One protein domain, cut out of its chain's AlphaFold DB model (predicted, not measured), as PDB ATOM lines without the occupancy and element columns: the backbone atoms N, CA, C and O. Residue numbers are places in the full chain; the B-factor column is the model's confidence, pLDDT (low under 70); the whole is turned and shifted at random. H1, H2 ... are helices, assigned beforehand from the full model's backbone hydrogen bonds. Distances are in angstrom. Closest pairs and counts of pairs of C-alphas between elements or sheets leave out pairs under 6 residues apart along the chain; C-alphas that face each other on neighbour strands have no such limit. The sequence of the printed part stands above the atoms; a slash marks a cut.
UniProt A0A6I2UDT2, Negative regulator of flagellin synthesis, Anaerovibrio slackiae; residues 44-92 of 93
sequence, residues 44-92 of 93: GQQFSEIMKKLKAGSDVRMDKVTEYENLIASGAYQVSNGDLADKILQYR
ATOM      1  N   GLY A  44      35.037 -14.414  12.065       87.88
ATOM      2  CA  GLY A  44      36.163 -14.199  11.150       87.88
ATOM      3  C   GLY A  44      35.895 -14.733   9.740       87.88
ATOM      4  O   GLY A  44      36.289 -14.110   8.748       87.88
ATOM      5  N   GLN A  45      35.167 -15.848   9.639       87.06
ATOM      6  CA  GLN A  45      34.720 -16.397   8.357       87.06
ATOM      7  C   GLN A  45      33.745 -15.434   7.663       87.06
ATOM      8  O   GLN A  45      33.987 -15.034   6.525       87.06
ATOM      9  N   GLN A  46      32.716 -14.968   8.379       87.94
ATOM     10  CA  GLN A  46      31.739 -14.002   7.857       87.94
ATOM     11  C   GLN A  46      32.397 -12.685   7.425       87.94
ATOM     12  O   GLN A  46      32.112 -12.165   6.346       87.94
ATOM     13  N   PHE A  47      33.324 -12.161   8.230       91.75
ATOM     14  CA  PHE A  47      34.065 -10.948   7.892       91.75
ATOM     15  C   PHE A  47      34.877 -11.119   6.601       91.75
ATOM     16  O   PHE A  47      34.851 -10.255   5.725       91.75
ATOM     17  N   SER A  48      35.545 -12.264   6.439       88.44
ATOM     18  CA  SER A  48      36.324 -12.576   5.237       88.44
ATOM     19  C   SER A  48      35.450 -12.668   3.985       88.44
ATOM     20  O   SER A  48      35.857 -12.218   2.915       88.44
ATOM     21  N   GLU A  49      34.243 -13.219   4.097       90.31
ATOM     22  CA  GLU A  49      33.283 -13.263   2.991       90.31
ATOM     23  C   GLU A  49      32.798 -11.869   2.587       90.31
ATOM     24  O   GLU A  49      32.763 -11.549   1.396       90.31
ATOM     25  N   ILE A  50      32.473 -11.017   3.562       90.25
ATOM     26  CA  ILE A  50      32.078  -9.625   3.314       90.25
ATOM     27  C   ILE A  50      33.231  -8.857   2.658       90.25
ATOM     28  O   ILE A  50      33.024  -8.177   1.655       90.25
ATOM     29  N   MET A  51      34.460  -9.021   3.155       90.06
ATOM     30  CA  MET A  51      35.655  -8.411   2.564       90.06
ATOM     31  C   MET A  51      35.895  -8.870   1.127       90.06
ATOM     32  O   MET A  51      36.211  -8.046   0.274       90.06
ATOM     33  N   LYS A  52      35.716 -10.162   0.826       88.31
ATOM     34  CA  LYS A  52      35.821 -10.677  -0.548       88.31
ATOM     35  C   LYS A  52      34.797 -10.021  -1.471       88.31
ATOM     36  O   LYS A  52      35.159  -9.610  -2.566       88.31
ATOM     37  N   LYS A  53      33.547  -9.878  -1.020       86.25
ATOM     38  CA  LYS A  53      32.490  -9.206  -1.792       86.25
ATOM     39  C   LYS A  53      32.791  -7.725  -2.008       86.25
ATOM     40  O   LYS A  53      32.621  -7.239  -3.117       86.25
ATOM     41  N   LEU A  54      33.281  -7.032  -0.979       85.19
ATOM     42  CA  LEU A  54      33.672  -5.625  -1.081       85.19
ATOM     43  C   LEU A  54      34.844  -5.428  -2.050       85.19
ATOM     44  O   LEU A  54      34.786  -4.535  -2.883       85.19
ATOM     45  N   LYS A  55      35.858  -6.302  -2.006       82.50
ATOM     46  CA  LYS A  55      36.989  -6.276  -2.950       82.50
ATOM     47  C   LYS A  55      36.608  -6.638  -4.386       82.50
ATOM     48  O   LYS A  55      37.294  -6.218  -5.306       82.50
ATOM     49  N   ALA A  56      35.571  -7.453  -4.575       83.69
ATOM     50  CA  ALA A  56      35.066  -7.820  -5.898       83.69
ATOM     51  C   ALA A  56      34.151  -6.744  -6.510       83.69
ATOM     52  O   ALA A  56      33.820  -6.826  -7.691       83.69
ATOM     53  N   GLY A  57      33.705  -5.774  -5.707       81.31
ATOM     54  CA  GLY A  57      32.949  -4.625  -6.184       81.31
ATOM     55  C   GLY A  57      33.809  -3.653  -6.993       81.31
ATOM     56  O   GLY A  57      35.027  -3.786  -7.082       81.31
ATOM     57  N   SER A  58      33.155  -2.650  -7.581       80.56
ATOM     58  CA  SER A  58      33.849  -1.520  -8.204       80.56
ATOM     59  C   SER A  58      34.662  -0.766  -7.153       80.56
ATOM     60  O   SER A  58      34.138  -0.448  -6.084       80.56
ATOM     61  N   ASP A  59      35.911  -0.446  -7.488       80.50
ATOM     62  CA  ASP A  59      36.801   0.370  -6.655       80.50
ATOM     63  C   ASP A  59      36.188   1.753  -6.371       80.50
ATOM     64  O   ASP A  59      36.259   2.289  -5.267       80.50
ATOM     65  N   VAL A  60      35.469   2.292  -7.362       86.56
ATOM     66  CA  VAL A  60      34.742   3.554  -7.239       86.56
ATOM     67  C   VAL A  60      33.250   3.297  -7.077       86.56
ATOM     68  O   VAL A  60      32.601   2.653  -7.908       86.56
ATOM     69  N   ARG A  61      32.687   3.879  -6.020       89.94
ATOM     70  CA  ARG A  61      31.248   3.930  -5.757       89.94
ATOM     71  C   ARG A  61      30.590   5.082  -6.514       89.94
ATOM     72  O   ARG A  61      30.352   6.149  -5.951       89.94
ATOM     73  N   MET A  62      30.325   4.868  -7.804       91.56
ATOM     74  CA  MET A  62      29.746   5.897  -8.683       91.56
ATOM     75  C   MET A  62      28.386   6.414  -8.195       91.56
ATOM     76  O   MET A  62      28.096   7.591  -8.367       91.56
ATOM     77  N   ASP A  63      27.598   5.574  -7.516       92.38
ATOM     78  CA  ASP A  63      26.353   5.967  -6.844       92.38
ATOM     79  C   ASP A  63      26.569   7.150  -5.891       92.38
ATOM     80  O   ASP A  63      25.836   8.138  -5.935       92.38
ATOM     81  N   LYS A  64      27.619   7.070  -5.068       94.25
ATOM     82  CA  LYS A  64      27.967   8.108  -4.095       94.25
ATOM     83  C   LYS A  64      28.567   9.335  -4.759       94.25
ATOM     84  O   LYS A  64      28.263  10.446  -4.345       94.25
ATOM     85  N   VAL A  65      29.402   9.144  -5.779       95.12
ATOM     86  CA  VAL A  65      29.999  10.259  -6.527       95.12
ATOM     87  C   VAL A  65      28.899  11.123  -7.137       95.12
ATOM     88  O   VAL A  65      28.838  12.314  -6.847       95.12
ATOM     89  N   THR A  66      27.973  10.516  -7.880       96.38
ATOM     90  CA  THR A  66      26.865  11.240  -8.512       96.38
ATOM     91  C   THR A  66      25.940  11.901  -7.488       96.38
ATOM     92  O   THR A  66      25.480  13.020  -7.706       96.38
ATOM     93  N   GLU A  67      25.676  11.252  -6.348       96.00
ATOM     94  CA  GLU A  67      24.919  11.859  -5.244       96.00
ATOM     95  C   GLU A  67      25.574  13.165  -4.768       96.00
ATOM     96  O   GLU A  67      24.912  14.204  -4.713       96.00
ATOM     97  N   TYR A  68      26.878  13.143  -4.481       95.69
ATOM     98  CA  TYR A  68      27.592  14.333  -4.021       95.69
ATOM     99  C   TYR A  68      27.742  15.399  -5.108       95.69
ATOM    100  O   TYR A  68      27.585  16.579  -4.804       95.69
ATOM    101  N   GLU A  69      27.972  15.021  -6.367       96.19
ATOM    102  CA  GLU A  69      27.994  15.964  -7.494       96.19
ATOM    103  C   GLU A  69      26.674  16.738  -7.601       96.19
ATOM    104  O   GLU A  69      26.680  17.964  -7.723       96.19
ATOM    105  N   ASN A  70      25.539  16.048  -7.466       97.00
ATOM    106  CA  ASN A  70      24.218  16.676  -7.486       97.00
ATOM    107  C   ASN A  70      23.989  17.602  -6.280       97.00
ATOM    108  O   ASN A  70      23.427  18.692  -6.424       97.00
ATOM    109  N   LEU A  71      24.432  17.204  -5.083       96.25
ATOM    110  CA  LEU A  71      24.350  18.045  -3.883       96.25
ATOM    111  C   LEU A  71      25.198  19.316  -4.018       96.25
ATOM    112  O   LEU A  71      24.770  20.393  -3.606       96.25
ATOM    113  N   ILE A  72      26.378  19.208  -4.629       95.75
ATOM    114  CA  ILE A  72      27.252  20.354  -4.898       95.75
ATOM    115  C   ILE A  72      26.611  21.268  -5.949       95.75
ATOM    116  O   ILE A  72      26.510  22.472  -5.723       95.75
ATOM    117  N   ALA A  73      26.121  20.708  -7.060       96.00
ATOM    118  CA  ALA A  73      25.488  21.472  -8.136       96.00
ATOM    119  C   ALA A  73      24.217  22.210  -7.681       96.00
ATOM    120  O   ALA A  73      23.950  23.322  -8.129       96.00
ATOM    121  N   SER A  74      23.448  21.614  -6.767       96.88
ATOM    122  CA  SER A  74      22.259  22.240  -6.169       96.88
ATOM    123  C   SER A  74      22.578  23.250  -5.060       96.88
ATOM    124  O   SER A  74      21.667  23.913  -4.568       96.88
ATOM    125  N   GLY A  75      23.845  23.375  -4.646       93.81
ATOM    126  CA  GLY A  75      24.258  24.224  -3.525       93.81
ATOM    127  C   GLY A  75      23.819  23.707  -2.149       93.81
ATOM    128  O   GLY A  75      23.985  24.407  -1.156       93.81
ATOM    129  N   ALA A  76      23.270  22.492  -2.074       94.19
ATOM    130  CA  ALA A  76      22.820  21.858  -0.835       94.19
ATOM    131  C   ALA A  76      23.954  21.149  -0.074       94.19
ATOM    132  O   ALA A  76      23.757  20.676   1.045       94.19
ATOM    133  N   TYR A  77      25.145  21.052  -0.668       93.00
ATOM    134  CA  TYR A  77      26.311  20.481  -0.009       93.00
ATOM    135  C   TYR A  77      26.901  21.460   1.012       93.00
ATOM    136  O   TYR A  77      27.575  22.426   0.652       93.00
ATOM    137  N   GLN A  78      26.668  21.191   2.297       92.75
ATOM    138  CA  GLN A  78      27.183  22.004   3.394       92.75
ATOM    139  C   GLN A  78      28.248  21.246   4.186       92.75
ATOM    140  O   GLN A  78      28.010  20.153   4.694       92.75
ATOM    141  N   VAL A  79      29.425  21.857   4.313       91.81
ATOM    142  CA  VAL A  79      30.532  21.310   5.102       91.81
ATOM    143  C   VAL A  79      30.481  21.899   6.507       91.81
ATOM    144  O   VAL A  79      30.548  23.114   6.685       91.81
ATOM    145  N   SER A  80      30.370  21.032   7.511       94.62
ATOM    146  CA  SER A  80      30.519  21.404   8.919       94.62
ATOM    147  C   SER A  80      31.993  21.670   9.229       94.62
ATOM    148  O   SER A  80      32.855  20.832   8.964       94.62
ATOM    149  N   ASN A  81      32.293  22.830   9.821       93.94
ATOM    150  CA  ASN A  81      33.660  23.172  10.229       93.94
ATOM    151  C   ASN A  81      34.209  22.202  11.291       93.94
ATOM    152  O   ASN A  81      35.408  21.932  11.299       93.94
ATOM    153  N   GLY A  82      33.342  21.683  12.170       95.12
ATOM    154  CA  GLY A  82      33.717  20.689  13.180       95.12
ATOM    155  C   GLY A  82      34.122  19.370  12.531       95.12
ATOM    156  O   GLY A  82      35.236  18.900  12.736       95.12
ATOM    157  N   ASP A  83      33.272  18.843  11.648       92.88
ATOM    158  CA  ASP A  83      33.517  17.588  10.933       92.88
ATOM    159  C   ASP A  83      34.784  17.682  10.071       92.88
ATOM    160  O   ASP A  83      35.565  16.733   9.989       92.88
ATOM    161  N   LEU A  84      35.018  18.844   9.451       92.94
ATOM    162  CA  LEU A  84      36.239  19.115   8.701       92.94
ATOM    163  C   LEU A  84      37.477  19.068   9.608       92.94
ATOM    164  O   LEU A  84      38.458  18.404   9.267       92.94
ATOM    165  N   ALA A  85      37.437  19.746  10.756       94.19
ATOM    166  CA  ALA A  85      38.536  19.741  11.717       94.19
ATOM    167  C   ALA A  85      38.814  18.324  12.249       94.19
ATOM    168  O   ALA A  85      39.967  17.892  12.261       94.19
ATOM    169  N   ASP A  86      37.768  17.572  12.593       94.12
ATOM    170  CA  ASP A  86      37.875  16.190  13.062       94.12
ATOM    171  C   ASP A  86      38.523  15.283  12.013       94.12
ATOM    172  O   ASP A  86      39.389  14.472  12.342       94.12
ATOM    173  N   LYS A  87      38.160  15.434  10.732       93.50
ATOM    174  CA  LYS A  87      38.769  14.662   9.638       93.50
ATOM    175  C   LYS A  87      40.234  15.019   9.415       93.50
ATOM    176  O   LYS A  87      41.042  14.119   9.189       93.50
ATOM    177  N   ILE A  88      40.595  16.298   9.525       93.44
ATOM    178  CA  ILE A  88      41.994  16.741   9.437       93.44
ATOM    179  C   ILE A  88      42.825  16.146  10.580       93.44
ATOM    180  O   ILE A  88      43.955  15.711  10.357       93.44
ATOM    181  N   LEU A  89      42.278  16.105  11.797       93.88
ATOM    182  CA  LEU A  89      42.952  15.519  12.956       93.88
ATOM    183  C   LEU A  89      43.062  13.993  12.847       93.88
ATOM    184  O   LEU A  89      44.131  13.452  13.122       93.88
ATOM    185  N   GLN A  90      42.004  13.314  12.390       94.00
ATOM    186  CA  GLN A  90      42.009  11.869  12.134       94.00
ATOM    187  C   GLN A  90      43.019  11.460  11.062       94.00
ATOM    188  O   GLN A  90      43.538  10.361  11.134       94.00
ATOM    189  N   TYR A  91      43.319  12.310  10.076       87.81
ATOM    190  CA  TYR A  91      44.298  11.975   9.037       87.81
ATOM    191  C   TYR A  91      45.754  11.976   9.542       87.81
ATOM    192  O   TYR A  91      46.640  11.431   8.889       87.81
ATOM    193  N   ARG A  92      46.032  12.629  10.678       71.88
ATOM    194  CA  ARG A  92      47.395  12.773  11.218       71.88
ATOM    195  C   ARG A  92      47.853  11.612  12.105       71.88
ATOM    196  O   ARG A  92      49.035  11.588  12.447       71.88
TER     197      ARG A  92
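AT A GLANCE: This is residues 44 to 92 of the 93 residues of the protein "Negative regulator of flagellin synthesis" of Anaerovibrio slackiae (UniProt A0A6I2UDT2). What shape do these atoms make? The shape is an open hook with an empty middle: H2 makes the top, H1, the longest helix by residues, slopes away beyond one end of H2, and at the other end the extended link of residues 74 to 80 leads away from H2 to H3, which folds back at a distance from H2, with no helix touching another. What is it built of? The 49 printed residues have three named helices, H1, H2 and H3 along the chain, and no named strand: all helix. How spread is it? It is extended, with a radius of gyration of the C-alphas of 15.9 A and spans of 42 by 28 by 15 A, only just flat.

HOW THE PARTS SIT: Does any helix touch another? H1, residues 44 to 56, H2, residues 62 to 73, and H3, residues 81 to 90, are apart from one another. Are their backbones well paired? In H1, H2 and H3 every O i to N i+4 pair is within hydrogen-bond range.

IN THESE COORDINATES: Where does H1 begin? C-alpha 44 is at (36.163, -14.199, 11.150), and H1 is 18.2 A long. Where are the others? H2 measures 16.2 A; H3 measures 14.2 A, ending at C-alpha 90, (42.009, 11.869, 12.134).

THE WHOLE: How large is it? The two C-alphas farthest apart, of Gln 45 and Gly 75, are 43.6 A apart. Are there cuts or weak places? The printed part has no cut, H1 to H2 is a tight link, H2 to H3 a short one, and no printed residue is under 70 in pLDDT.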